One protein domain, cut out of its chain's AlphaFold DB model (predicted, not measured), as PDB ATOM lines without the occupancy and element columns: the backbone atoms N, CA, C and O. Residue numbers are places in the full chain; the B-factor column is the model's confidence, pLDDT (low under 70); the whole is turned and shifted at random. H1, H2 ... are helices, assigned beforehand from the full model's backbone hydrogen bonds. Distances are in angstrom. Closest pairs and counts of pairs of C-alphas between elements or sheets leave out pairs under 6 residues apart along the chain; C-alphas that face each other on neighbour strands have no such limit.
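What this domain is: This is residues 53 to 252 of the 277 residues of the protein "DUF4203 domain-containing protein" of Synchytrium endobioticum (UniProt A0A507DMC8). Two helices, H4 and H6, cross in the middle of the domain; H5 folds back along H4, while H1 and H8 pack on H6. The hairpin of H2 and H3 forms an arm to one side, reaching H4 with residues 81 to 85 of H2 and 123 to 124 of H3, and short H7 lies across the end of H6 and the start of H8. The printed part has 200 residues with eight named helices, H1 to H8 in order, and no named strand: the class is all helix. It is compact, with a radius of gyration of the C-alphas of 17.3 A, and spans 51 by 46 by 33 A.

How they stand to each other: H1, residues 53 to 72, touches H6, residues 182 to 206, at a shallow tilt of 28 degrees, opposite ways; their closest C-alphas, of Gly 66 and Gly 194, are 4.2 A apart. H8, residues 227 to 252, touches H6 at 37 degrees, only just a steep tilt, closest at the C-alphas of Val 192 and Ala 240, 4.9 A. H1, H6 and H8 form an up and down bundle, each running against the one before it. H2, residues 77 to 100, and H3, residues 105 to 125, are a hairpin, closest at the C-alphas of Phe 86 and Gly 120, 4.0 A. H4, residues 127 to 150, touches H2 with residues 127 to 134 alone, the closest C-alphas being Leu 81 and Gly 130, 5.5 A. H3 and H4 only just touch, and only at the corner, with 3 pairs of C-alphas within 8 A. H5, residues 160 to 177, forms a hairpin with H4, closest at the C-alphas of Gly 143 and Pro 167, 4.2 A. H4 touches H6 at a steep tilt of 57 degrees, the same way, with the C-alphas of Leu 138 and Ser 189 closest at 5.0 A. H7, residues 210 to 216, touches H8, with the C-alphas of Phe 210 and Val 229 closest at 5.4 A. H3 and H8 are apart. Every O i to N i+4 pair is within hydrogen-bond range in H1, H2, H3, H4, H7 and H8; in H5 it is 13 of 14 and in H6 20 of 21.

Where its parts are: H1 begins at C-alpha 53, (-14.814, 13.718, 14.553), and is 28.1 A long. H2 measures 34.8 A, H3 30.6 A, H4 34.8 A, H5 26.0 A, H6 35.4 A and H7 9.6 A. H8, 37.4 A, ends at C-alpha 252, (-47.265, -12.933, 15.777).

The domain as a whole: The C-alphas farthest apart, of Ala 102 and Ser 252, are 52.1 A apart. The printed part has no cut and no long link. Its mean pLDDT is 71.9, with 73 residues under 70, among them 94 to 113, 150 to 163 and 208 to 224.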
ATOM      1  N   ALA A  53     -14.379  14.897  15.307       59.53
ATOM      2  CA  ALA A  53     -14.814  13.718  14.553       59.53
ATOM      3  C   ALA A  53     -15.309  12.527  15.415       59.53
ATOM      4  O   ALA A  53     -16.350  11.960  15.072       59.53
ATOM      5  N   PRO A  54     -14.676  12.159  16.552       62.19
ATOM      6  CA  PRO A  54     -15.160  11.080  17.419       62.19
ATOM      7  C   PRO A  54     -16.596  11.243  17.936       62.19
ATOM      8  O   PRO A  54     -17.320  10.254  18.014       62.19
ATOM      9  N   SER A  55     -17.037  12.457  18.273       63.69
ATOM     10  CA  SER A  55     -18.382  12.682  18.835       63.69
ATOM     11  C   SER A  55     -19.488  12.466  17.797       63.69
ATOM     12  O   SER A  55     -20.513  11.840  18.085       63.69
ATOM     13  N   ALA A  56     -19.248  12.902  16.558       71.19
ATOM     14  CA  ALA A  56     -20.152  12.686  15.436       71.19
ATOM     15  C   ALA A  56     -20.238  11.197  15.078       71.19
ATOM     16  O   ALA A  56     -21.337  10.651  14.974       71.19
ATOM     17  N   VAL A  57     -19.089  10.517  14.982       76.25
ATOM     18  CA  VAL A  57     -19.032   9.071  14.710       76.25
ATOM     19  C   VAL A  57     -19.759   8.286  15.803       76.25
ATOM     20  O   VAL A  57     -20.564   7.407  15.497       76.25
ATOM     21  N   GLN A  58     -19.559   8.639  17.074       69.62
ATOM     22  CA  GLN A  58     -20.250   7.997  18.191       69.62
ATOM     23  C   GLN A  58     -21.774   8.180  18.119       69.62
ATOM     24  O   GLN A  58     -22.512   7.236  18.396       69.62
ATOM     25  N   SER A  59     -22.246   9.365  17.731       70.31
ATOM     26  CA  SER A  59     -23.679   9.666  17.618       70.31
ATOM     27  C   SER A  59     -24.333   8.869  16.486       70.31
ATOM     28  O   SER A  59     -25.405   8.297  16.672       70.31
ATOM     29  N   VAL A  60     -23.657   8.749  15.337       80.62
ATOM     30  CA  VAL A  60     -24.126   7.935  14.202       80.62
ATOM     31  C   VAL A  60     -24.191   6.453  14.574       80.62
ATOM     32  O   VAL A  60     -25.204   5.802  14.315       80.62
ATOM     33  N   LEU A  61     -23.157   5.922  15.238       80.19
ATOM     34  CA  LEU A  61     -23.164   4.541  15.732       80.19
ATOM     35  C   LEU A  61     -24.320   4.303  16.711       80.19
ATOM     36  O   LEU A  61     -24.999   3.284  16.615       80.19
ATOM     37  N   LEU A  62     -24.596   5.263  17.597       79.06
ATOM     38  CA  LEU A  62     -25.706   5.186  18.547       79.06
ATOM     39  C   LEU A  62     -27.070   5.121  17.842       79.06
ATOM     40  O   LEU A  62     -27.929   4.339  18.247       79.06
ATOM     41  N   ILE A  63     -27.259   5.897  16.769       83.00
ATOM     42  CA  ILE A  63     -28.493   5.888  15.969       83.00
ATOM     43  C   ILE A  63     -28.662   4.543  15.257       83.00
ATOM     44  O   ILE A  63     -29.742   3.957  15.323       83.00
ATOM     45  N   ILE A  64     -27.604   4.033  14.617       85.44
ATOM     46  CA  ILE A  64     -27.636   2.750  13.897       85.44
ATOM     47  C   ILE A  64     -27.922   1.602  14.870       85.44
ATOM     48  O   ILE A  64     -28.815   0.788  14.627       85.44
ATOM     49  N   THR A  65     -27.200   1.544  15.993       77.81
ATOM     50  CA  THR A  65     -27.416   0.516  17.017       77.81
ATOM     51  C   THR A  65     -28.794   0.656  17.667       77.81
ATOM     52  O   THR A  65     -29.448  -0.359  17.885       77.81
ATOM     53  N   GLY A  66     -29.278   1.876  17.917       76.44
ATOM     54  CA  GLY A  66     -30.612   2.133  18.471       76.44
ATOM     55  C   GLY A  66     -31.747   1.693  17.545       76.44
ATOM     56  O   GLY A  66     -32.663   1.002  17.989       76.44
ATOM     57  N   LEU A  67     -31.649   2.003  16.246       81.56
ATOM     58  CA  LEU A  67     -32.618   1.568  15.230       81.56
ATOM     59  C   LEU A  67     -32.601   0.044  15.095       81.56
ATOM     60  O   LEU A  67     -33.658  -0.589  15.071       81.56
ATOM     61  N   GLY A  68     -31.404  -0.547  15.075       79.25
ATOM     62  CA  GLY A  68     -31.225  -1.996  15.075       79.25
ATOM     63  C   GLY A  68     -31.875  -2.657  16.292       79.25
ATOM     64  O   GLY A  68     -32.601  -3.637  16.138       79.25
ATOM     65  N   LEU A  69     -31.696  -2.094  17.490       74.56
ATOM     66  CA  LEU A  69     -32.313  -2.606  18.718       74.56
ATOM     67  C   LEU A  69     -33.843  -2.442  18.708       74.56
ATOM     68  O   LEU A  69     -34.561  -3.337  19.151       74.56
ATOM     69  N   SER A  70     -34.340  -1.326  18.168       78.00
ATOM     70  CA  SER A  70     -35.769  -1.004  18.115       78.00
ATOM     71  C   SER A  70     -36.547  -1.890  17.139       78.00
ATOM     72  O   SER A  70     -37.698  -2.222  17.414       78.00
ATOM     73  N   PHE A  71     -35.952  -2.304  16.016       75.19
ATOM     74  CA  PHE A  71     -36.636  -3.136  15.014       75.19
ATOM     75  C   PHE A  71     -36.262  -4.622  15.074       75.19
ATOM     76  O   PHE A  71     -37.114  -5.470  14.812       75.19
ATOM     77  N   ALA A  72     -35.025  -4.957  15.451       67.06
ATOM     78  CA  ALA A  72     -34.517  -6.330  15.482       67.06
ATOM     79  C   ALA A  72     -34.324  -6.889  16.908       67.06
ATOM     80  O   ALA A  72     -33.716  -7.946  17.088       67.06
ATOM     81  N   GLY A  73     -34.868  -6.218  17.932       60.34
ATOM     82  CA  GLY A  73     -34.779  -6.653  19.331       60.34
ATOM     83  C   GLY A  73     -35.330  -8.065  19.565       60.34
ATOM     84  O   GLY A  73     -34.726  -8.851  20.295       60.34
ATOM     85  N   PHE A  74     -36.410  -8.437  18.866       57.59
ATOM     86  CA  PHE A  74     -36.987  -9.784  18.941       57.59
ATOM     87  C   PHE A  74     -36.225 -10.834  18.126       57.59
ATOM     88  O   PHE A  74     -36.514 -12.005  18.282       57.59
ATOM     89  N   THR A  75     -35.255 -10.512  17.274       61.12
ATOM     90  CA  THR A  75     -34.468 -11.530  16.539       61.12
ATOM     91  C   THR A  75     -33.059 -11.707  17.104       61.12
ATOM     92  O   THR A  75     -32.433 -12.741  16.875       61.12
ATOM     93  N   LEU A  76     -32.559 -10.740  17.882       61.88
ATOM     94  CA  LEU A  76     -31.188 -10.709  18.396       61.88
ATOM     95  C   LEU A  76     -31.150 -10.712  19.941       61.88
ATOM     96  O   LEU A  76     -30.488  -9.877  20.554       61.88
ATOM     97  N   PHE A  77     -31.781 -11.700  20.591       66.12
ATOM     98  CA  PHE A  77     -31.747 -11.852  22.060       66.12
ATOM     99  C   PHE A  77     -30.316 -11.837  22.642       66.12
ATOM    100  O   PHE A  77     -30.031 -11.141  23.614       66.12
ATOM    101  N   ARG A  78     -29.382 -12.567  22.019       69.50
ATOM    102  CA  ARG A  78     -27.974 -12.641  22.456       69.50
ATOM    103  C   ARG A  78     -27.225 -11.299  22.327       69.50
ATOM    104  O   ARG A  78     -26.623 -10.872  23.310       69.50
ATOM    105  N   PRO A  79     -27.261 -10.613  21.170       71.56
ATOM    106  CA  PRO A  79     -26.659  -9.288  21.009       71.56
ATOM    107  C   PRO A  79     -27.246  -8.233  21.942       71.56
ATOM    108  O   PRO A  79     -26.494  -7.443  22.497       71.56
ATOM    109  N   VAL A  80     -28.561  -8.242  22.174       72.12
ATOM    110  CA  VAL A  80     -29.209  -7.309  23.110       72.12
ATOM    111  C   VAL A  80     -28.658  -7.491  24.528       72.12
ATOM    112  O   VAL A  80     -28.318  -6.506  25.184       72.12
ATOM    113  N   LEU A  81     -28.511  -8.734  24.999       71.00
ATOM    114  CA  LEU A  81     -27.915  -9.016  26.311       71.00
ATOM    115  C   LEU A  81     -26.448  -8.578  26.393       71.00
ATOM    116  O   LEU A  81     -26.018  -8.045  27.413       71.00
ATOM    117  N   PHE A  82     -25.687  -8.767  25.314       77.62
ATOM    118  CA  PHE A  82     -24.301  -8.314  25.249       77.62
ATOM    119  C   PHE A  82     -24.207  -6.786  25.314       77.62
ATOM    120  O   PHE A  82     -23.428  -6.248  26.093       77.62
ATOM    121  N   VAL A  83     -25.028  -6.086  24.531       74.56
ATOM    122  CA  VAL A  83     -25.034  -4.622  24.440       74.56
ATOM    123  C   VAL A  83     -25.490  -3.992  25.760       74.56
ATOM    124  O   VAL A  83     -24.836  -3.083  26.265       74.56
ATOM    125  N   THR A  84     -26.570  -4.494  26.361       72.38
ATOM    126  CA  THR A  84     -27.076  -3.991  27.653       72.38
ATOM    127  C   THR A  84     -26.066  -4.192  28.780       72.38
ATOM    128  O   THR A  84     -25.816  -3.263  29.551       72.38
ATOM    129  N   GLY A  85     -25.424  -5.358  28.847       68.50
ATOM    130  CA  GLY A  85     -24.383  -5.614  29.833       68.50
ATOM    131  C   GLY A  85     -23.084  -4.860  29.581       68.50
ATOM    132  O   GLY A  85     -22.496  -4.367  30.538       68.50
ATOM    133  N   PHE A  86     -22.689  -4.680  28.317       75.06
ATOM    134  CA  PHE A  86     -21.564  -3.823  27.939       75.06
ATOM    135  C   PHE A  86     -21.781  -2.394  28.436       75.06
ATOM    136  O   PHE A  86     -20.888  -1.798  29.035       75.06
ATOM    137  N   TYR A  87     -22.987  -1.849  28.243       73.81
ATOM    138  CA  TYR A  87     -23.320  -0.518  28.741       73.81
ATOM    139  C   TYR A  87     -23.330  -0.451  30.272       73.81
ATOM    140  O   TYR A  87     -22.819   0.517  30.834       73.81
ATOM    141  N   PHE A  88     -23.869  -1.468  30.947       74.12
ATOM    142  CA  PHE A  88     -23.931  -1.510  32.408       74.12
ATOM    143  C   PHE A  88     -22.543  -1.624  33.057       74.12
ATOM    144  O   PHE A  88     -22.230  -0.886  33.992       74.12
ATOM    145  N   SER A  89     -21.675  -2.504  32.555       73.50
ATOM    146  CA  SER A  89     -20.326  -2.664  33.102       73.50
ATOM    147  C   SER A  89     -19.403  -1.504  32.741       73.50
ATOM    148  O   SER A  89     -18.583  -1.111  33.570       73.50
ATOM    149  N   ALA A  90     -19.566  -0.898  31.560       68.12
ATOM    150  CA  ALA A  90     -18.869   0.338  31.210       68.12
ATOM    151  C   ALA A  90     -19.264   1.491  32.149       68.12
ATOM    152  O   ALA A  90     -18.400   2.256  32.578       68.12
ATOM    153  N   ALA A  91     -20.548   1.587  32.515       68.06
ATOM    154  CA  ALA A  91     -21.035   2.558  33.494       68.06
ATOM    155  C   ALA A  91     -20.400   2.341  34.880       68.06
ATOM    156  O   ALA A  91     -19.874   3.280  35.479       68.06
ATOM    157  N   LEU A  92     -20.391   1.095  35.369       70.94
ATOM    158  CA  LEU A  92     -19.768   0.748  36.651       70.94
ATOM    159  C   LEU A  92     -18.262   1.027  36.667       70.94
ATOM    160  O   LEU A  92     -17.753   1.566  37.649       70.94
ATOM    161  N   ALA A  93     -17.555   0.695  35.587       71.75
ATOM    162  CA  ALA A  93     -16.125   0.955  35.467       71.75
ATOM    163  C   ALA A  93     -15.823   2.455  35.514       71.75
ATOM    164  O   ALA A  93     -14.930   2.878  36.247       71.75
ATOM    165  N   PHE A  94     -16.607   3.264  34.797       66.81
ATOM    166  CA  PHE A  94     -16.485   4.718  34.847       66.81
ATOM    167  C   PHE A  94     -16.703   5.256  36.265       66.81
ATOM    168  O   PHE A  94     -15.939   6.103  36.722       66.81
ATOM    169  N   LEU A  95     -17.699   4.733  36.985       68.00
ATOM    170  CA  LEU A  95     -17.978   5.145  38.359       68.00
ATOM    171  C   LEU A  95     -16.819   4.785  39.302       68.00
ATOM    172  O   LEU A  95     -16.376   5.625  40.084       68.00
ATOM    173  N   ALA A  96     -16.267   3.577  39.180       68.38
ATOM    174  CA  ALA A  96     -15.103   3.148  39.953       68.38
ATOM    175  C   ALA A  96     -13.875   4.042  39.693       68.38
ATOM    176  O   ALA A  96     -13.200   4.462  40.632       68.38
ATOM    177  N   LEU A  97     -13.618   4.393  38.429       68.31
ATOM    178  CA  LEU A  97     -12.535   5.300  38.033       68.31
ATOM    179  C   LEU A  97     -12.761   6.737  38.528       68.31
ATOM    180  O   LEU A  97     -11.812   7.385  38.966       68.31
ATOM    181  N   ALA A  98     -14.008   7.218  38.515       66.19
ATOM    182  CA  ALA A  98     -14.368   8.536  39.035       66.19
ATOM    183  C   ALA A  98     -14.127   8.647  40.551       66.19
ATOM    184  O   ALA A  98     -13.673   9.686  41.031       66.19
ATOM    185  N   HIS A  99     -14.366   7.565  41.296       64.75
ATOM    186  CA  HIS A  99     -14.053   7.496  42.725       64.75
ATOM    187  C   HIS A  99     -12.551   7.416  43.013       64.75
ATOM    188  O   HIS A  99     -12.108   7.897  44.053       64.75
ATOM    189  N   LEU A 100     -11.764   6.846  42.100       65.50
ATOM    190  CA  LEU A 100     -10.325   6.672  42.284       65.50
ATOM    191  C   LEU A 100      -9.496   7.919  41.937       65.50
ATOM    192  O   LEU A 100      -8.312   7.928  42.243       65.50
ATOM    193  N   HIS A 101     -10.081   8.964  41.334       59.69
ATOM    194  CA  HIS A 101      -9.457  10.269  41.016       59.69
ATOM    195  C   HIS A 101      -8.086  10.232  40.293       59.69
ATOM    196  O   HIS A 101      -7.432  11.264  40.158       59.69
ATOM    197  N   ALA A 102      -7.643   9.070  39.803       49.66
ATOM    198  CA  ALA A 102      -6.231   8.800  39.515       49.66
ATOM    199  C   ALA A 102      -5.960   8.292  38.088       49.66
ATOM    200  O   ALA A 102      -5.061   7.479  37.885       49.66
ATOM    201  N   ALA A 103      -6.704   8.746  37.075       50.94
ATOM    202  CA  ALA A 103      -6.469   8.288  35.704       50.94
ATOM    203  C   ALA A 103      -6.419   9.426  34.680       50.94
ATOM    204  O   ALA A 103      -7.288  10.287  34.614       50.94
ATOM    205  N   THR A 104      -5.400   9.389  33.825       57.31
ATOM    206  CA  THR A 104      -5.333  10.152  32.572       57.31
ATOM    207  C   THR A 104      -6.409   9.664  31.590       57.31
ATOM    208  O   THR A 104      -6.753   8.480  31.571       57.31
ATOM    209  N   HIS A 105      -6.933  10.560  30.740       55.25
ATOM    210  CA  HIS A 105      -8.056  10.285  29.822       55.25
ATOM    211  C   HIS A 105      -7.877   9.025  28.948       55.25
ATOM    212  O   HIS A 105      -8.850   8.319  28.683       55.25
ATOM    213  N   ALA A 106      -6.642   8.704  28.549       55.44
ATOM    214  CA  ALA A 106      -6.332   7.516  27.751       55.44
ATOM    215  C   ALA A 106      -6.533   6.198  28.525       55.44
ATOM    216  O   ALA A 106      -7.109   5.248  27.996       55.44
ATOM    217  N   HIS A 107      -6.127   6.149  29.798       59.47
ATOM    218  CA  HIS A 107      -6.291   4.960  30.638       59.47
ATOM    219  C   HIS A 107      -7.753   4.735  31.027       59.47
ATOM    220  O   HIS A 107      -8.199   3.590  31.086       59.47
ATOM    221  N   MET A 108      -8.527   5.811  31.212       61.94
ATOM    222  CA  MET A 108      -9.967   5.698  31.463       61.94
ATOM    223  C   MET A 108     -10.706   5.071  30.278       61.94
ATOM    224  O   MET A 108     -11.528   4.179  30.478       61.94
ATOM    225  N   ALA A 109     -10.404   5.502  29.049       58.22
ATOM    226  CA  ALA A 109     -11.050   4.973  27.850       58.22
ATOM    227  C   ALA A 109     -10.744   3.478  27.651       58.22
ATOM    228  O   ALA A 109     -11.661   2.681  27.436       58.22
ATOM    229  N   ALA A 110      -9.474   3.088  27.802       63.28
ATOM    230  CA  ALA A 110      -9.053   1.695  27.692       63.28
ATOM    231  C   ALA A 110      -9.697   0.815  28.779       63.28
ATOM    232  O   ALA A 110     -10.290  -0.218  28.463       63.28
ATOM    233  N   ALA A 111      -9.681   1.255  30.041       67.06
ATOM    234  CA  ALA A 111     -10.288   0.519  31.147       67.06
ATOM    235  C   ALA A 111     -11.814   0.375  30.995       67.06
ATOM    236  O   ALA A 111     -12.354  -0.708  31.222       67.06
ATOM    237  N   CYS A 112     -12.506   1.424  30.536       67.75
ATOM    238  CA  CYS A 112     -13.946   1.366  30.270       67.75
ATOM    239  C   CYS A 112     -14.276   0.400  29.126       67.75
ATOM    240  O   CYS A 112     -15.226  -0.371  29.240       67.75
ATOM    241  N   SER A 113     -13.484   0.394  28.045       68.19
ATOM    242  CA  SER A 113     -13.686  -0.558  26.945       68.19
ATOM    243  C   SER A 113     -13.444  -2.007  27.379       68.19
ATOM    244  O   SER A 113     -14.255  -2.876  27.063       68.19
ATOM    245  N   GLY A 114     -12.398  -2.265  28.171       73.19
ATOM    246  CA  GLY A 114     -12.085  -3.603  28.678       73.19
ATOM    247  C   GLY A 114     -13.154  -4.131  29.635       73.19
ATOM    248  O   GLY A 114     -13.644  -5.247  29.464       73.19
ATOM    249  N   ALA A 115     -13.582  -3.309  30.596       75.19
ATOM    250  CA  ALA A 115     -14.653  -3.664  31.525       75.19
ATOM    251  C   ALA A 115     -16.018  -3.797  30.826       75.19
ATOM    252  O   ALA A 115     -16.821  -4.659  31.189       75.19
ATOM    253  N   GLY A 116     -16.263  -2.991  29.789       73.75
ATOM    254  CA  GLY A 116     -17.407  -3.117  28.890       73.75
ATOM    255  C   GLY A 116     -17.464  -4.498  28.242       73.75
ATOM    256  O   GLY A 116     -18.447  -5.219  28.397       73.75
ATOM    257  N   VAL A 117     -16.394  -4.904  27.552       77.75
ATOM    258  CA  VAL A 117     -16.339  -6.201  26.853       77.75
ATOM    259  C   VAL A 117     -16.449  -7.365  27.837       77.75
ATOM    260  O   VAL A 117     -17.225  -8.290  27.597       77.75
ATOM    261  N   ALA A 118     -15.732  -7.304  28.962       79.38
ATOM    262  CA  ALA A 118     -15.790  -8.341  29.989       79.38
ATOM    263  C   ALA A 118     -17.202  -8.473  30.582       79.38
ATOM    264  O   ALA A 118     -17.744  -9.574  30.651       79.38
ATOM    265  N   GLY A 119     -17.827  -7.353  30.951       71.75
ATOM    266  CA  GLY A 119     -19.178  -7.361  31.503       71.75
ATOM    267  C   GLY A 119     -20.233  -7.794  30.491       71.75
ATOM    268  O   GLY A 119     -21.067  -8.621  30.841       71.75
ATOM    269  N   GLY A 120     -20.133  -7.348  29.235       72.81
ATOM    270  CA  GLY A 120     -20.992  -7.797  28.137       72.81
ATOM    271  C   GLY A 120     -20.917  -9.310  27.914       72.81
ATOM    272  O   GLY A 120     -21.951  -9.963  27.744       72.81
ATOM    273  N   LEU A 121     -19.712  -9.888  27.986       76.56
ATOM    274  CA  LEU A 121     -19.498 -11.331  27.860       76.56
ATOM    275  C   LEU A 121     -20.096 -12.105  29.048       76.56
ATOM    276  O   LEU A 121     -20.724 -13.144  28.849       76.56
ATOM    277  N   VAL A 122     -19.971 -11.578  30.270       76.06
ATOM    278  CA  VAL A 122     -20.555 -12.172  31.486       76.06
ATOM    279  C   VAL A 122     -22.087 -12.120  31.461       76.06
ATOM    280  O   VAL A 122     -22.755 -13.106  31.759       76.06
ATOM    281  N   THR A 123     -22.693 -11.014  31.045       68.12
ATOM    282  CA  THR A 123     -24.159 -10.948  30.876       68.12
ATOM    283  C   THR A 123     -24.666 -11.813  29.727       68.12
ATOM    284  O   THR A 123     -25.794 -12.300  29.789       68.12
ATOM    285  N   ALA A 124     -23.849 -12.046  28.695       66.12
ATOM    286  CA  ALA A 124     -24.203 -12.951  27.607       66.12
ATOM    287  C   ALA A 124     -24.219 -14.426  28.055       66.12
ATOM    288  O   ALA A 124     -24.993 -15.215  27.507       66.12
ATOM    289  N   THR A 125     -23.415 -14.804  29.058       69.81
ATOM    290  CA  THR A 125     -23.441 -16.153  29.653       69.81
ATOM    291  C   THR A 125     -24.534 -16.298  30.717       69.81
ATOM    292  O   THR A 125     -25.172 -17.350  30.797       69.81
ATOM    293  N   LEU A 126     -24.833 -15.241  31.480       75.25
ATOM    294  CA  LEU A 126     -25.892 -15.216  32.498       75.25
ATOM    295  C   LEU A 126     -27.187 -14.557  31.990       75.25
ATOM    296  O   LEU A 126     -27.536 -13.439  32.374       75.25
ATOM    297  N   TRP A 127     -27.967 -15.300  31.195       67.62
ATOM    298  CA  TRP A 127     -29.212 -14.796  30.583       67.62
ATOM    299  C   TRP A 127     -30.227 -14.226  31.598       67.62
ATOM    300  O   TRP A 127     -30.902 -13.240  31.311       67.62
ATOM    301  N   ARG A 128     -30.300 -14.798  32.813       70.38
ATOM    302  CA  ARG A 128     -31.225 -14.350  33.875       70.38
ATOM    303  C   ARG A 128     -30.865 -12.969  34.421       70.38
ATOM    304  O   ARG A 128     -31.759 -12.215  34.781       70.38
ATOM    305  N   VAL A 129     -29.571 -12.649  34.476       73.00
ATOM    306  CA  VAL A 129     -29.074 -11.368  34.999       73.00
ATOM    307  C   VAL A 129     -29.266 -10.263  33.962       73.00
ATOM    308  O   VAL A 129     -29.722  -9.176  34.296       73.00
ATOM    309  N   GLY A 130     -28.999 -10.535  32.683       69.25
ATOM    310  CA  GLY A 130     -29.248  -9.536  31.639       69.25
ATOM    311  C   GLY A 130     -30.741  -9.210  31.475       69.25
ATOM    312  O   GLY A 130     -31.105  -8.055  31.255       69.25
ATOM    313  N   LEU A 131     -31.622 -10.198  31.672       72.50
ATOM    314  CA  LEU A 131     -33.072  -9.989  31.708       72.50
ATOM    315  C   LEU A 131     -33.515  -9.067  32.850       72.50
ATOM    316  O   LEU A 131     -34.269  -8.129  32.600       72.50
ATOM    317  N   SER A 132     -33.034  -9.285  34.079       77.31
ATOM    318  CA  SER A 132     -33.389  -8.419  35.214       77.31
ATOM    319  C   SER A 132     -32.881  -6.990  35.032       77.31
ATOM    320  O   SER A 132     -33.621  -6.044  35.308       77.31
ATOM    321  N   ILE A 133     -31.674  -6.821  34.483       75.75
ATOM    322  CA  ILE A 133     -31.118  -5.502  34.155       75.75
ATOM    323  C   ILE A 133     -31.993  -4.799  33.110       75.75
ATOM    324  O   ILE A 133     -32.379  -3.648  33.302       75.75
ATOM    325  N   THR A 134     -32.376  -5.490  32.037       76.44
ATOM    326  CA  THR A 134     -33.144  -4.882  30.937       76.44
ATOM    327  C   THR A 134     -34.576  -4.526  31.368       76.44
ATOM    328  O   THR A 134     -35.081  -3.456  31.020       76.44
ATOM    329  N   GLY A 135     -35.213  -5.368  32.191       74.94
ATOM    330  CA  GLY A 135     -36.513  -5.074  32.809       74.94
ATOM    331  C   GLY A 135     -36.453  -3.896  33.784       74.94
ATOM    332  O   GLY A 135     -37.336  -3.038  33.776       74.94
ATOM    333  N   GLY A 136     -35.373  -3.797  34.566       75.50
ATOM    334  CA  GLY A 136     -35.104  -2.635  35.407       75.50
ATOM    335  C   GLY A 136     -34.979  -1.353  34.581       75.50
ATOM    336  O   GLY A 136     -35.675  -0.379  34.861       75.50
ATOM    337  N   LEU A 137     -34.168  -1.355  33.515       76.00
ATOM    338  CA  LEU A 137     -34.008  -0.186  32.639       76.00
ATOM    339  C   LEU A 137     -35.346   0.317  32.075       76.00
ATOM    340  O   LEU A 137     -35.563   1.527  32.036       76.00
ATOM    341  N   LEU A 138     -36.253  -0.584  31.688       78.38
ATOM    342  CA  LEU A 138     -37.599  -0.207  31.247       78.38
ATOM    343  C   LEU A 138     -38.380   0.513  32.353       78.38
ATOM    344  O   LEU A 138     -38.975   1.562  32.102       78.38
ATOM    345  N   GLY A 139     -38.342  -0.023  33.574       76.12
ATOM    346  CA  GLY A 139     -38.953   0.596  34.748       76.12
ATOM    347  C   GLY A 139     -38.382   1.984  35.042       76.12
ATOM    348  O   GLY A 139     -39.135   2.937  35.236       76.12
ATOM    349  N   LEU A 140     -37.057   2.134  34.977       77.06
ATOM    350  CA  LEU A 140     -36.382   3.421  35.156       77.06
ATOM    351  C   LEU A 140     -36.836   4.451  34.111       77.06
ATOM    352  O   LEU A 140     -37.145   5.589  34.459       77.06
ATOM    353  N   CYS A 141     -36.916   4.046  32.841       77.00
ATOM    354  CA  CYS A 141     -37.366   4.913  31.752       77.00
ATOM    355  C   CYS A 141     -38.832   5.327  31.923       77.00
ATOM    356  O   CYS A 141     -39.162   6.499  31.743       77.00
ATOM    357  N   GLY A 142     -39.700   4.392  32.322       76.12
ATOM    358  CA  GLY A 142     -41.097   4.685  32.637       76.12
ATOM    359  C   GLY A 142     -41.244   5.650  33.815       76.12
ATOM    360  O   GLY A 142     -42.037   6.586  33.746       76.12
ATOM    361  N   GLY A 143     -40.436   5.484  34.867       76.19
ATOM    362  CA  GLY A 143     -40.433   6.387  36.022       76.19
ATOM    363  C   GLY A 143     -39.929   7.785  35.689       76.19
ATOM    364  O   GLY A 143     -40.499   8.770  36.153       76.19
ATOM    365  N   LEU A 144     -38.915   7.886  34.834       72.00
ATOM    366  CA  LEU A 144     -38.416   9.166  34.342       72.00
ATOM    367  C   LEU A 144     -39.447   9.883  33.457       72.00
ATOM    368  O   LEU A 144     -39.636  11.090  33.592       72.00
ATOM    369  N   LEU A 145     -40.151   9.146  32.595       75.44
ATOM    370  CA  LEU A 145     -41.241   9.685  31.781       75.44
ATOM    371  C   LEU A 145     -42.408  10.160  32.656       75.44
ATOM    372  O   LEU A 145     -42.925  11.255  32.444       75.44
ATOM    373  N   ALA A 146     -42.774   9.387  33.681       75.56
ATOM    374  CA  ALA A 146     -43.787   9.788  34.652       75.56
ATOM    375  C   ALA A 146     -43.388  11.078  35.385       75.56
ATOM    376  O   ALA A 146     -44.209  11.982  35.507       75.56
ATOM    377  N   LEU A 147     -42.123  11.209  35.803       71.94
ATOM    378  CA  LEU A 147     -41.601  12.440  36.407       71.94
ATOM    379  C   LEU A 147     -41.653  13.635  35.455       71.94
ATOM    380  O   LEU A 147     -41.983  14.735  35.886       71.94
ATOM    381  N   LEU A 148     -41.333  13.435  34.178       71.38
ATOM    382  CA  LEU A 148     -41.322  14.508  33.188       71.38
ATOM    383  C   LEU A 148     -42.741  14.996  32.846       71.38
ATOM    384  O   LEU A 148     -42.944  16.190  32.629       71.38
ATOM    385  N   LEU A 149     -43.720  14.087  32.853       71.44
ATOM    386  CA  LEU A 149     -45.138  14.401  32.661       71.44
ATOM    387  C   LEU A 149     -45.792  15.020  33.906       71.44
ATOM    388  O   LEU A 149     -46.659  15.871  33.747       71.44
ATOM    389  N   LEU A 150     -45.370  14.635  35.118       69.94
ATOM    390  CA  LEU A 150     -45.839  15.226  36.387       69.94
ATOM    391  C   LEU A 150     -45.044  16.469  36.822       69.94
ATOM    392  O   LEU A 150     -45.416  17.120  37.796       69.94
ATOM    393  N   ALA A 151     -43.969  16.828  36.117       63.62
ATOM    394  CA  ALA A 151     -43.187  18.038  36.371       63.62
ATOM    395  C   ALA A 151     -43.999  19.359  36.430       63.62
ATOM    396  O   ALA A 151     -43.637  20.198  37.260       63.62
ATOM    397  N   PRO A 152     -45.048  19.597  35.607       58.62
ATOM    398  CA  PRO A 152     -45.856  20.816  35.708       58.62
ATOM    399  C   PRO A 152     -46.735  20.851  36.969       58.62
ATOM    400  O   PRO A 152     -46.957  21.927  37.527       58.62
ATOM    401  N   ASP A 153     -47.154  19.693  37.485       59.16
ATOM    402  CA  ASP A 153     -47.973  19.579  38.691       59.16
ATOM    403  C   ASP A 153     -47.083  19.526  39.938       59.16
ATOM    404  O   ASP A 153     -46.967  18.518  40.641       59.16
ATOM    405  N   ALA A 154     -46.446  20.660  40.236       53.50
ATOM    406  CA  ALA A 154     -45.505  20.840  41.347       53.50
ATOM    407  C   ALA A 154     -46.060  20.463  42.745       53.50
ATOM    408  O   ALA A 154     -45.291  20.396  43.706       53.50
ATOM    409  N   TRP A 155     -47.365  20.196  42.870       48.56
ATOM    410  CA  TRP A 155     -48.047  19.873  44.124       48.56
ATOM    411  C   TRP A 155     -47.936  18.395  44.547       48.56
ATOM    412  O   TRP A 155     -47.914  18.116  45.745       48.56
ATOM    413  N   LEU A 156     -47.797  17.447  43.608       49.53
ATOM    414  CA  LEU A 156     -47.738  16.001  43.912       49.53
ATOM    415  C   LEU A 156     -46.328  15.505  44.287       49.53
ATOM    416  O   LEU A 156     -46.186  14.469  44.932       49.53
ATOM    417  N   LEU A 157     -45.272  16.245  43.924       54.72
ATOM    418  CA  LEU A 157     -43.865  15.880  44.160       54.72
ATOM    419  C   LEU A 157     -43.100  16.950  44.952       54.72
ATOM    420  O   LEU A 157     -41.976  17.318  44.593       54.72
ATOM    421  N   GLY A 158     -43.694  17.465  46.029       54.34
ATOM    422  CA  GLY A 158     -43.087  18.508  46.869       54.34
ATOM    423  C   GLY A 158     -41.775  18.103  47.563       54.34
ATOM    424  O   GLY A 158     -40.986  18.969  47.929       54.34
ATOM    425  N   SER A 159     -41.499  16.800  47.704       63.72
ATOM    426  CA  SER A 159     -40.287  16.289  48.358       63.72
ATOM    427  C   SER A 159     -39.304  15.676  47.359       63.72
ATOM    428  O   SER A 159     -39.675  14.834  46.539       63.72
ATOM    429  N   TYR A 160     -38.022  16.040  47.482       65.25
ATOM    430  CA  TYR A 160     -36.913  15.413  46.750       65.25
ATOM    431  C   TYR A 160     -36.904  13.887  46.910       65.25
ATOM    432  O   TYR A 160     -36.569  13.176  45.966       65.25
ATOM    433  N   ALA A 161     -37.345  13.382  48.069       65.81
ATOM    434  CA  ALA A 161     -37.449  11.950  48.321       65.81
ATOM    435  C   ALA A 161     -38.439  11.273  47.359       65.81
ATOM    436  O   ALA A 161     -38.106  10.254  46.766       65.81
ATOM    437  N   ALA A 162     -39.615  11.861  47.118       66.50
ATOM    438  CA  ALA A 162     -40.616  11.282  46.216       66.50
ATOM    439  C   ALA A 162     -40.120  11.211  44.760       66.50
ATOM    440  O   ALA A 162     -40.417  10.258  44.044       66.50
ATOM    441  N   ARG A 163     -39.305  12.188  44.344       67.31
ATOM    442  CA  ARG A 163     -38.741  12.268  42.986       67.31
ATOM    443  C   ARG A 163     -37.699  11.194  42.704       67.31
ATOM    444  O   ARG A 163     -37.560  10.779  41.564       67.31
ATOM    445  N   VAL A 164     -36.985  10.733  43.729       70.88
ATOM    446  CA  VAL A 164     -35.997   9.651  43.600       70.88
ATOM    447  C   VAL A 164     -36.642   8.289  43.855       70.88
ATOM    448  O   VAL A 164     -36.366   7.322  43.147       70.88
ATOM    449  N   VAL A 165     -37.550   8.209  44.830       78.12
ATOM    450  CA  VAL A 165     -38.219   6.959  45.207       78.12
ATOM    451  C   VAL A 165     -39.130   6.446  44.092       78.12
ATOM    452  O   VAL A 165     -39.187   5.240  43.885       78.12
ATOM    453  N   LEU A 166     -39.794   7.320  43.329       78.31
ATOM    454  CA  LEU A 166     -40.682   6.900  42.240       78.31
ATOM    455  C   LEU A 166     -39.959   6.114  41.121       78.31
ATOM    456  O   LEU A 166     -40.354   4.976  40.857       78.31
ATOM    457  N   PRO A 167     -38.886   6.627  40.487       77.75
ATOM    458  CA  PRO A 167     -38.130   5.860  39.500       77.75
ATOM    459  C   PRO A 167     -37.402   4.662  40.121       77.75
ATOM    460  O   PRO A 167     -37.275   3.640  39.453       77.75
ATOM    461  N   ALA A 168     -36.979   4.729  41.390       78.44
ATOM    462  CA  ALA A 168     -36.381   3.585  42.086       78.44
ATOM    463  C   ALA A 168     -37.391   2.446  42.331       78.44
ATOM    464  O   ALA A 168     -37.065   1.271  42.153       78.44
ATOM    465  N   LEU A 169     -38.634   2.778  42.685       84.06
ATOM    466  CA  LEU A 169     -39.710   1.807  42.851       84.06
ATOM    467  C   LEU A 169     -40.085   1.181  41.506       84.06
ATOM    468  O   LEU A 169     -40.228  -0.036  41.416       84.06
ATOM    469  N   LEU A 170     -40.193   1.989  40.447       82.44
ATOM    470  CA  LEU A 170     -40.474   1.483  39.103       82.44
ATOM    471  C   LEU A 170     -39.320   0.644  38.540       82.44
ATOM    472  O   LEU A 170     -39.583  -0.342  37.860       82.44
ATOM    473  N   LEU A 171     -38.063   0.967  38.861       84.31
ATOM    474  CA  LEU A 171     -36.896   0.127  38.566       84.31
ATOM    475  C   LEU A 171     -37.044  -1.255  39.225       84.31
ATOM    476  O   LEU A 171     -36.905  -2.274  38.548       84.31
ATOM    477  N   ALA A 172     -37.363  -1.296  40.523       84.00
ATOM    478  CA  ALA A 172     -37.552  -2.547  41.258       84.00
ATOM    479  C   ALA A 172     -38.754  -3.349  40.729       84.00
ATOM    480  O   ALA A 172     -38.653  -4.561  40.536       84.00
ATOM    481  N   LEU A 173     -39.868  -2.676  40.429       85.62
ATOM    482  CA  LEU A 173     -41.053  -3.294  39.831       85.62
ATOM    483  C   LEU A 173     -40.770  -3.826  38.425       85.62
ATOM    484  O   LEU A 173     -41.184  -4.937  38.118       85.62
ATOM    485  N   GLY A 174     -40.036  -3.092  37.587       79.38
ATOM    486  CA  GLY A 174     -39.633  -3.544  36.252       79.38
ATOM    487  C   GLY A 174     -38.705  -4.758  36.306       79.38
ATOM    488  O   GLY A 174     -38.876  -5.711  35.540       79.38
ATOM    489  N   ALA A 175     -37.777  -4.776  37.268       81.50
ATOM    490  CA  ALA A 175     -36.899  -5.916  37.517       81.50
ATOM    491  C   ALA A 175     -37.658  -7.141  38.063       81.50
ATOM    492  O   ALA A 175     -37.328  -8.268  37.706       81.50
ATOM    493  N   ALA A 176     -38.692  -6.949  38.887       83.44
ATOM    494  CA  ALA A 176     -39.533  -8.043  39.376       83.44
ATOM    495  C   ALA A 176     -40.521  -8.547  38.307       83.44
ATOM    496  O   ALA A 176     -40.733  -9.752  38.167       83.44
ATOM    497  N   ALA A 177     -41.097  -7.643  37.510       80.88
ATOM    498  CA  ALA A 177     -42.092  -7.958  36.487       80.88
ATOM    499  C   ALA A 177     -41.531  -8.857  35.376       80.88
ATOM    500  O   ALA A 177     -42.268  -9.677  34.821       80.88
ATOM    501  N   ILE A 178     -40.225  -8.773  35.084       77.19
ATOM    502  CA  ILE A 178     -39.612  -9.625  34.055       77.19
ATOM    503  C   ILE A 178     -39.647 -11.107  34.429       77.19
ATOM    504  O   ILE A 178     -39.703 -11.947  33.537       77.19
ATOM    505  N   HIS A 179     -39.676 -11.441  35.726       74.12
ATOM    506  CA  HIS A 179     -39.787 -12.829  36.170       74.12
ATOM    507  C   HIS A 179     -41.161 -13.444  35.893       74.12
ATOM    508  O   HIS A 179     -41.251 -14.661  35.750       74.12
ATOM    509  N   PHE A 180     -42.210 -12.626  35.769       77.31
ATOM    510  CA  PHE A 180     -43.556 -13.101  35.451       77.31
ATOM    511  C   PHE A 180     -43.848 -13.063  33.949       77.31
ATOM    512  O   PHE A 180     -44.513 -13.962  33.435       77.31
ATOM    513  N   VAL A 181     -43.354 -12.045  33.230       74.81
ATOM    514  CA  VAL A 181     -43.769 -11.775  31.843       74.81
ATOM    515  C   VAL A 181     -42.577 -11.533  30.903       74.81
ATOM    516  O   VAL A 181     -42.461 -10.497  30.253       74.81
ATOM    517  N   GLU A 182     -41.692 -12.528  30.798       70.44
ATOM    518  CA  GLU A 182     -40.405 -12.453  30.079       70.44
ATOM    519  C   GLU A 182     -40.512 -11.934  28.628       70.44
ATOM    520  O   GLU A 182     -39.748 -11.063  28.224       70.44
ATOM    521  N   LYS A 183     -41.455 -12.452  27.825       70.75
ATOM    522  CA  LYS A 183     -41.535 -12.163  26.377       70.75
ATOM    523  C   LYS A 183     -41.998 -10.734  26.039       70.75
ATOM    524  O   LYS A 183     -41.258 -10.032  25.351       70.75
ATOM    525  N   PRO A 184     -43.190 -10.276  26.471       74.06
ATOM    526  CA  PRO A 184     -43.665  -8.941  26.119       74.06
ATOM    527  C   PRO A 184     -42.852  -7.845  26.808       74.06
ATOM    528  O   PRO A 184     -42.651  -6.786  26.219       74.06
ATOM    529  N   LEU A 185     -42.324  -8.100  28.011       74.94
ATOM    530  CA  LEU A 185     -41.499  -7.117  28.706       74.94
ATOM    531  C   LEU A 185     -40.131  -6.946  28.033       74.94
ATOM    532  O   LEU A 185     -39.597  -5.839  27.991       74.94
ATOM    533  N   LEU A 186     -39.583  -8.006  27.433       75.31
ATOM    534  CA  LEU A 186     -38.373  -7.895  26.621       75.31
ATOM    535  C   LEU A 186     -38.607  -7.091  25.333       75.31
ATOM    536  O   LEU A 186     -37.800  -6.228  24.992       75.31
ATOM    537  N   ILE A 187     -39.728  -7.322  24.647       80.31
ATOM    538  CA  ILE A 187     -40.118  -6.541  23.460       80.31
ATOM    539  C   ILE A 187     -40.268  -5.058  23.830       80.31
ATOM    540  O   ILE A 187     -39.644  -4.194  23.216       80.31
ATOM    541  N   ALA A 188     -41.013  -4.767  24.899       82.56
ATOM    542  CA  ALA A 188     -41.217  -3.399  25.366       82.56
ATOM    543  C   ALA A 188     -39.898  -2.727  25.778       82.56
ATOM    544  O   ALA A 188     -39.619  -1.599  25.378       82.56
ATOM    545  N   SER A 189     -39.055  -3.423  26.541       78.38
ATOM    546  CA  SER A 189     -37.793  -2.862  27.032       78.38
ATOM    547  C   SER A 189     -36.810  -2.552  25.910       78.38
ATOM    548  O   SER A 189     -36.236  -1.467  25.888       78.38
ATOM    549  N   THR A 190     -36.659  -3.447  24.937       78.88
ATOM    550  CA  THR A 190     -35.751  -3.225  23.802       78.88
ATOM    551  C   THR A 190     -36.225  -2.109  22.876       78.88
ATOM    552  O   THR A 190     -35.396  -1.316  22.428       78.88
ATOM    553  N   ALA A 191     -37.534  -1.973  22.651       82.56
ATOM    554  CA  ALA A 191     -38.095  -0.866  21.878       82.56
ATOM    555  C   ALA A 191     -37.916   0.487  22.589       82.56
ATOM    556  O   ALA A 191     -37.506   1.476  21.976       82.56
ATOM    557  N   VAL A 192     -38.161   0.537  23.901       82.31
ATOM    558  CA  VAL A 192     -38.021   1.761  24.708       82.31
ATOM    559  C   VAL A 192     -36.554   2.181  24.844       82.31
ATOM    560  O   VAL A 192     -36.229   3.355  24.664       82.31
ATOM    561  N   VAL A 193     -35.646   1.237  25.096       79.69
ATOM    562  CA  VAL A 193     -34.203   1.516  25.196       79.69
ATOM    563  C   VAL A 193     -33.602   1.851  23.823       79.69
ATOM    564  O   VAL A 193     -32.795   2.774  23.717       79.69
ATOM    565  N   GLY A 194     -34.010   1.153  22.759       73.00
ATOM    566  CA  GLY A 194     -33.555   1.424  21.391       73.00
ATOM    567  C   GLY A 194     -33.986   2.802  20.890       73.00
ATOM    568  O   GLY A 194     -33.173   3.555  20.355       73.00
ATOM    569  N   SER A 195     -35.237   3.184  21.149       80.69
ATOM    570  CA  SER A 195     -35.742   4.519  20.816       80.69
ATOM    571  C   SER A 195     -35.061   5.628  21.627       80.69
ATOM    572  O   SER A 195     -34.756   6.675  21.055       80.69
ATOM    573  N   LEU A 196     -34.724   5.402  22.908       77.81
ATOM    574  CA  LEU A 196     -33.888   6.335  23.686       77.81
ATOM    575  C   LEU A 196     -32.509   6.525  23.058       77.81
ATOM    576  O   LEU A 196     -32.005   7.648  22.996       77.81
ATOM    577  N   ALA A 197     -31.879   5.444  22.597       76.50
ATOM    578  CA  ALA A 197     -30.582   5.515  21.933       76.50
ATOM    579  C   ALA A 197     -30.664   6.332  20.631       76.50
ATOM    580  O   ALA A 197     -29.835   7.212  20.412       76.50
ATOM    581  N   CYS A 198     -31.703   6.138  19.813       80.69
ATOM    582  CA  CYS A 198     -31.919   6.960  18.618       80.69
ATOM    583  C   CYS A 198     -32.124   8.436  18.956       80.69
ATOM    584  O   CYS A 198     -31.461   9.300  18.384       80.69
ATOM    585  N   VAL A 199     -33.027   8.721  19.894       80.62
ATOM    586  CA  VAL A 199     -33.380  10.093  20.258       80.62
ATOM    587  C   VAL A 199     -32.206  10.820  20.901       80.62
ATOM    588  O   VAL A 199     -31.953  11.966  20.552       80.62
ATOM    589  N   SER A 200     -31.427  10.153  21.756       74.00
ATOM    590  CA  SER A 200     -30.200  10.744  22.309       74.00
ATOM    591  C   SER A 200     -29.131  10.995  21.240       74.00
ATOM    592  O   SER A 200     -28.438  12.009  21.298       74.00
ATOM    593  N   GLY A 201     -29.025  10.140  20.220       70.88
ATOM    594  CA  GLY A 201     -28.152  10.388  19.070       70.88
ATOM    595  C   GLY A 201     -28.575  11.625  18.272       70.88
ATOM    596  O   GLY A 201     -27.735  12.463  17.951       70.88
ATOM    597  N   ILE A 202     -29.878  11.785  18.024       80.06
ATOM    598  CA  ILE A 202     -30.447  12.958  17.343       80.06
ATOM    599  C   ILE A 202     -30.293  14.224  18.200       80.06
ATOM    600  O   ILE A 202     -29.899  15.261  17.673       80.06
ATOM    601  N   ASP A 203     -30.532  14.146  19.513       78.56
ATOM    602  CA  ASP A 203     -30.378  15.269  20.455       78.56
ATOM    603  C   ASP A 203     -28.941  15.807  20.471       78.56
ATOM    604  O   ASP A 203     -28.731  17.011  20.577       78.56
ATOM    605  N   THR A 204     -27.948  14.939  20.253       70.31
ATOM    606  CA  THR A 204     -26.537  15.351  20.162       70.31
ATOM    607  C   THR A 204     -26.285  16.284  18.965       70.31
ATOM    608  O   THR A 204     -25.442  17.177  19.045       70.31
ATOM    609  N   PHE A 205     -27.047  16.131  17.874       72.62
ATOM    610  CA  PHE A 205     -26.992  17.013  16.702       72.62
ATOM    611  C   PHE A 205     -27.950  18.206  16.810       72.62
ATOM    612  O   PHE A 205     -27.599  19.312  16.404       72.62
ATOM    613  N   ALA A 206     -29.148  17.990  17.357       72.81
ATOM    614  CA  ALA A 206     -30.208  18.993  17.436       72.81
ATOM    615  C   ALA A 206     -30.060  19.959  18.625       72.81
ATOM    616  O   ALA A 206     -30.671  21.024  18.609       72.81
ATOM    617  N   ARG A 207     -29.264  19.603  19.647       70.06
ATOM    618  CA  ARG A 207     -29.084  20.362  20.900       70.06
ATOM    619  C   ARG A 207     -30.422  20.776  21.529       70.06
ATOM    620  O   ARG A 207     -30.584  21.911  21.968       70.06
ATOM    621  N   ALA A 208     -31.391  19.860  21.566       62.97
ATOM    622  CA  ALA A 208     -32.736  20.153  22.061       62.97
ATOM    623  C   ALA A 208     -32.816  20.194  23.602       62.97
ATOM    624  O   ALA A 208     -33.842  20.599  24.152       62.97
ATOM    625  N   GLY A 209     -31.738  19.812  24.298       64.50
ATOM    626  CA  GLY A 209     -31.626  19.895  25.757       64.50
ATOM    627  C   GLY A 209     -32.295  18.728  26.481       64.50
ATOM    628  O   GLY A 209     -32.572  18.824  27.677       64.50
ATOM    629  N   PHE A 210     -32.562  17.615  25.787       65.00
ATOM    630  CA  PHE A 210     -33.169  16.433  26.404       65.00
ATOM    631  C   PHE A 210     -32.250  15.818  27.466       65.00
ATOM    632  O   PHE A 210     -32.712  15.449  28.545       65.00
ATOM    633  N   ALA A 211     -30.941  15.765  27.207       62.59
ATOM    634  CA  ALA A 211     -29.969  15.300  28.195       62.59
ATOM    635  C   ALA A 211     -29.998  16.135  29.494       62.59
ATOM    636  O   ALA A 211     -30.021  15.575  30.593       62.59
ATOM    637  N   ASP A 212     -30.069  17.460  29.373       65.31
ATOM    638  CA  ASP A 212     -30.166  18.361  30.526       65.31
ATOM    639  C   ASP A 212     -31.507  18.216  31.249       65.31
ATOM    640  O   ASP A 212     -31.557  18.289  32.480       65.31
ATOM    641  N   ALA A 213     -32.583  17.929  30.510       65.56
ATOM    642  CA  ALA A 213     -33.889  17.650  31.087       65.56
ATOM    643  C   ALA A 213     -33.889  16.400  31.965       65.56
ATOM    644  O   ALA A 213     -34.364  16.438  33.099       65.56
ATOM    645  N   VAL A 214     -33.288  15.312  31.485       64.62
ATOM    646  CA  VAL A 214     -33.199  14.055  32.236       64.62
ATOM    647  C   VAL A 214     -32.370  14.211  33.514       64.62
ATOM    648  O   VAL A 214     -32.777  13.724  34.569       64.62
ATOM    649  N   VAL A 215     -31.236  14.916  33.453       65.12
ATOM    650  CA  VAL A 215     -30.408  15.188  34.644       65.12
ATOM    651  C   VAL A 215     -31.128  16.142  35.600       65.12
ATOM    652  O   VAL A 215     -31.103  15.963  36.822       65.12
ATOM    653  N   GLY A 216     -31.818  17.140  35.056       63.44
ATOM    654  CA  GLY A 216     -32.580  18.103  35.831       63.44
ATOM    655  C   GLY A 216     -33.914  17.580  36.361       63.44
ATOM    656  O   GLY A 216     -34.500  18.250  37.201       63.44
ATOM    657  N   CYS A 217     -34.385  16.381  35.998       63.66
ATOM    658  CA  CYS A 217     -35.593  15.783  36.594       63.66
ATOM    659  C   CYS A 217     -35.500  15.634  38.127       63.66
ATOM    660  O   CYS A 217     -36.517  15.663  38.820       63.66
ATOM    661  N   VAL A 218     -34.286  15.533  38.681       63.44
ATOM    662  CA  VAL A 218     -34.054  15.492  40.138       63.44
ATOM    663  C   VAL A 218     -34.206  16.885  40.774       63.44
ATOM    664  O   VAL A 218     -34.694  17.019  41.900       63.44
ATOM    665  N   LYS A 219     -33.833  17.943  40.043       62.75
ATOM    666  CA  LYS A 219     -33.947  19.356  40.440       62.75
ATOM    667  C   LYS A 219     -34.562  20.180  39.298       62.75
ATOM    668  O   LYS A 219     -33.841  20.938  38.649       62.75
ATOM    669  N   PRO A 220     -35.870  20.025  39.035       60.53
ATOM    670  CA  PRO A 220     -36.517  20.679  37.913       60.53
ATOM    671  C   PRO A 220     -36.454  22.203  38.067       60.53
ATOM    672  O   PRO A 220     -36.609  22.714  39.187       60.53
ATOM    673  N   PRO A 221     -36.243  22.939  36.963       60.22
ATOM    674  CA  PRO A 221     -36.322  24.389  36.967       60.22
ATOM    675  C   PRO A 221     -37.730  24.838  37.383       60.22
ATOM    676  O   PRO A 221     -38.744  24.246  37.002       60.22
ATOM    677  N   ARG A 222     -37.799  25.899  38.196       53.97
ATOM    678  CA  ARG A 222     -39.065  26.541  38.577       53.97
ATOM    679  C   ARG A 222     -39.649  27.205  37.326       53.97
ATOM    680  O   ARG A 222     -39.193  28.279  36.955       53.97
ATOM    681  N   GLY A 223     -40.598  26.549  36.663       62.69
ATOM    682  CA  GLY A 223     -41.218  27.057  35.430       62.69
ATOM    683  C   GLY A 223     -41.523  26.010  34.357       62.69
ATOM    684  O   GLY A 223     -42.061  26.371  33.317       62.69
ATOM    685  N   GLY A 224     -41.221  24.731  34.602       66.31
ATOM    686  CA  GLY A 224     -41.414  23.676  33.605       66.31
ATOM    687  C   GLY A 224     -40.303  23.661  32.554       66.31
ATOM    688  O   GLY A 224     -39.394  24.491  32.562       66.31
ATOM    689  N   TRP A 225     -40.341  22.664  31.675       71.56
ATOM    690  CA  TRP A 225     -39.338  22.493  30.627       71.56
ATOM    691  C   TRP A 225     -39.721  23.272  29.365       71.56
ATOM    692  O   TRP A 225     -40.909  23.444  29.085       71.56
ATOM    693  N   PRO A 226     -38.744  23.735  28.566       77.88
ATOM    694  CA  PRO A 226     -39.050  24.349  27.287       77.88
ATOM    695  C   PRO A 226     -39.700  23.312  26.355       77.88
ATOM    696  O   PRO A 226     -39.377  22.123  26.389       77.88
ATOM    697  N   TRP A 227     -40.608  23.768  25.489       74.44
ATOM    698  CA  TRP A 227     -41.377  22.915  24.574       74.44
ATOM    699  C   TRP A 227     -40.556  21.920  23.712       74.44
ATOM    700  O   TRP A 227     -41.088  20.838  23.444       74.44
ATOM    701  N   PRO A 228     -39.283  22.179  23.314       79.81
ATOM    702  CA  PRO A 228     -38.494  21.211  22.550       79.81
ATOM    703  C   PRO A 228     -38.253  19.908  23.317       79.81
ATOM    704  O   PRO A 228     -38.248  18.837  22.716       79.81
ATOM    705  N   VAL A 229     -38.140  19.969  24.648       77.25
ATOM    706  CA  VAL A 229     -37.972  18.780  25.498       77.25
ATOM    707  C   VAL A 229     -39.206  17.884  25.415       77.25
ATOM    708  O   VAL A 229     -39.083  16.665  25.285       77.25
ATOM    709  N   TYR A 230     -40.402  18.477  25.420       79.19
ATOM    710  CA  TYR A 230     -41.652  17.734  25.263       79.19
ATOM    711  C   TYR A 230     -41.793  17.142  23.858       79.19
ATOM    712  O   TYR A 230     -42.224  15.997  23.730       79.19
ATOM    713  N   ALA A 231     -41.369  17.861  22.815       82.25
ATOM    714  CA  ALA A 231     -41.373  17.350  21.444       82.25
ATOM    715  C   ALA A 231     -40.435  16.141  21.277       82.25
ATOM    716  O   ALA A 231     -40.825  15.126  20.701       82.25
ATOM    717  N   VAL A 232     -39.225  16.213  21.840       81.56
ATOM    718  CA  VAL A 232     -38.242  15.118  21.803       81.56
ATOM    719  C   VAL A 232     -38.713  13.912  22.621       81.56
ATOM    720  O   VAL A 232     -38.597  12.773  22.168       81.56
ATOM    721  N   THR A 233     -39.326  14.150  23.781       81.69
ATOM    722  CA  THR A 233     -39.935  13.093  24.606       81.69
ATOM    723  C   THR A 233     -41.120  12.434  23.894       81.69
ATOM    724  O   THR A 233     -41.263  11.212  23.924       81.69
ATOM    725  N   GLY A 234     -41.954  13.220  23.211       83.81
ATOM    726  CA  GLY A 234     -43.046  12.706  22.385       83.81
ATOM    727  C   GLY A 234     -42.528  11.861  21.220       83.81
ATOM    728  O   GLY A 234     -43.014  10.751  21.004       83.81
ATOM    729  N   GLY A 235     -41.488  12.331  20.524       83.38
ATOM    730  CA  GLY A 235     -40.817  11.579  19.461       83.38
ATOM    731  C   GLY A 235     -40.230  10.256  19.956       83.38
ATOM    732  O   GLY A 235     -40.372   9.230  19.290       83.38
ATOM    733  N   TRP A 236     -39.653  10.252  21.158       85.44
ATOM    734  CA  TRP A 236     -39.202   9.033  21.821       85.44
ATOM    735  C   TRP A 236     -40.345   8.036  22.048       85.44
ATOM    736  O   TRP A 236     -40.222   6.874  21.656       85.44
ATOM    737  N   LEU A 237     -41.471   8.487  22.606       86.88
ATOM    738  CA  LEU A 237     -42.624   7.625  22.871       86.88
ATOM    739  C   LEU A 237     -43.228   7.059  21.578       86.88
ATOM    740  O   LEU A 237     -43.525   5.868  21.506       86.88
ATOM    741  N   VAL A 238     -43.365   7.887  20.538       87.44
ATOM    742  CA  VAL A 238     -43.868   7.455  19.224       87.44
ATOM    743  C   VAL A 238     -42.946   6.405  18.608       87.44
ATOM    744  O   VAL A 238     -43.426   5.384  18.116       87.44
ATOM    745  N   LEU A 239     -41.629   6.611  18.675       85.25
ATOM    746  CA  LEU A 239     -40.657   5.658  18.144       85.25
ATOM    747  C   LEU A 239     -40.662   4.340  18.937       85.25
ATOM    748  O   LEU A 239     -40.596   3.267  18.336       85.25
ATOM    749  N   ALA A 240     -40.811   4.402  20.263       84.50
ATOM    750  CA  ALA A 240     -40.960   3.222  21.113       84.50
ATOM    751  C   ALA A 240     -42.232   2.427  20.769       84.50
ATOM    752  O   ALA A 240     -42.180   1.205  20.627       84.50
ATOM    753  N   LEU A 241     -43.367   3.112  20.587       86.06
ATOM    754  CA  LEU A 241     -44.636   2.485  20.204       86.06
ATOM    755  C   LEU A 241     -44.570   1.878  18.799       86.06
ATOM    756  O   LEU A 241     -45.040   0.757  18.605       86.06
ATOM    757  N   ALA A 242     -43.945   2.566  17.841       86.19
ATOM    758  CA  ALA A 242     -43.709   2.034  16.503       86.19
ATOM    759  C   ALA A 242     -42.827   0.773  16.544       86.19
ATOM    760  O   ALA A 242     -43.156  -0.227  15.904       86.19
ATOM    761  N   GLY A 243     -41.757   0.781  17.348       81.31
ATOM    762  CA  GLY A 243     -40.910  -0.390  17.588       81.31
ATOM    763  C   GLY A 243     -41.695  -1.564  18.179       81.31
ATOM    764  O   GLY A 243     -41.643  -2.672  17.642       81.31
ATOM    765  N   CYS A 244     -42.500  -1.319  19.217       83.12
ATOM    766  CA  CYS A 244     -43.388  -2.325  19.804       83.12
ATOM    767  C   CYS A 244     -44.391  -2.884  18.784       83.12
ATOM    768  O   CYS A 244     -44.556  -4.101  18.703       83.12
ATOM    769  N   ALA A 245     -45.032  -2.028  17.983       81.88
ATOM    770  CA  ALA A 245     -46.002  -2.442  16.972       81.88
ATOM    771  C   ALA A 245     -45.353  -3.345  15.911       81.88
ATOM    772  O   ALA A 245     -45.855  -4.435  15.633       81.88
ATOM    773  N   VAL A 246     -44.190  -2.951  15.382       81.88
ATOM    774  CA  VAL A 246     -43.452  -3.752  14.394       81.88
ATOM    775  C   VAL A 246     -42.990  -5.083  14.990       81.88
ATOM    776  O   VAL A 246     -43.184  -6.129  14.368       81.88
ATOM    777  N   GLN A 247     -42.446  -5.082  16.209       76.62
ATOM    778  CA  GLN A 247     -42.013  -6.316  16.873       76.62
ATOM    779  C   GLN A 247     -43.192  -7.240  17.213       76.62
ATOM    780  O   GLN A 247     -43.064  -8.457  17.083       76.62
ATOM    781  N   SER A 248     -44.350  -6.689  17.585       70.81
ATOM    782  CA  SER A 248     -45.561  -7.473  17.860       70.81
ATOM    783  C   SER A 248     -46.119  -8.143  16.598       70.81
ATOM    784  O   SER A 248     -46.462  -9.325  16.634       70.81
ATOM    785  N   ASN A 249     -46.097  -7.445  15.459       71.56
ATOM    786  CA  ASN A 249     -46.531  -7.990  14.172       71.56
ATOM    787  C   ASN A 249     -45.551  -9.046  13.634       71.56
ATOM    788  O   ASN A 249     -45.972 -10.111  13.181       71.56
ATOM    789  N   CYS A 250     -44.240  -8.809  13.747       61.44
ATOM    790  CA  CYS A 250     -43.218  -9.791  13.373       61.44
ATOM    791  C   CYS A 250     -43.200 -11.017  14.302       61.44
ATOM    792  O   CYS A 250     -42.906 -12.122  13.846       61.44
ATOM    793  N   GLY A 251     -43.533 -10.846  15.586       53.59
ATOM    794  CA  GLY A 251     -43.619 -11.929  16.568       53.59
ATOM    795  C   GLY A 251     -44.886 -12.782  16.449       53.59
ATOM    796  O   GLY A 251     -44.844 -13.972  16.757       53.59
ATOM    797  N   SER A 252     -45.997 -12.210  15.970       50.88
ATOM    798  CA  SER A 252     -47.265 -12.933  15.777       50.88
ATOM    799  C   SER A 252     -47.313 -13.738  14.471       50.88
ATOM    800  O   SER A 252     -48.124 -14.654  14.334       50.88
TER     801      SER A 252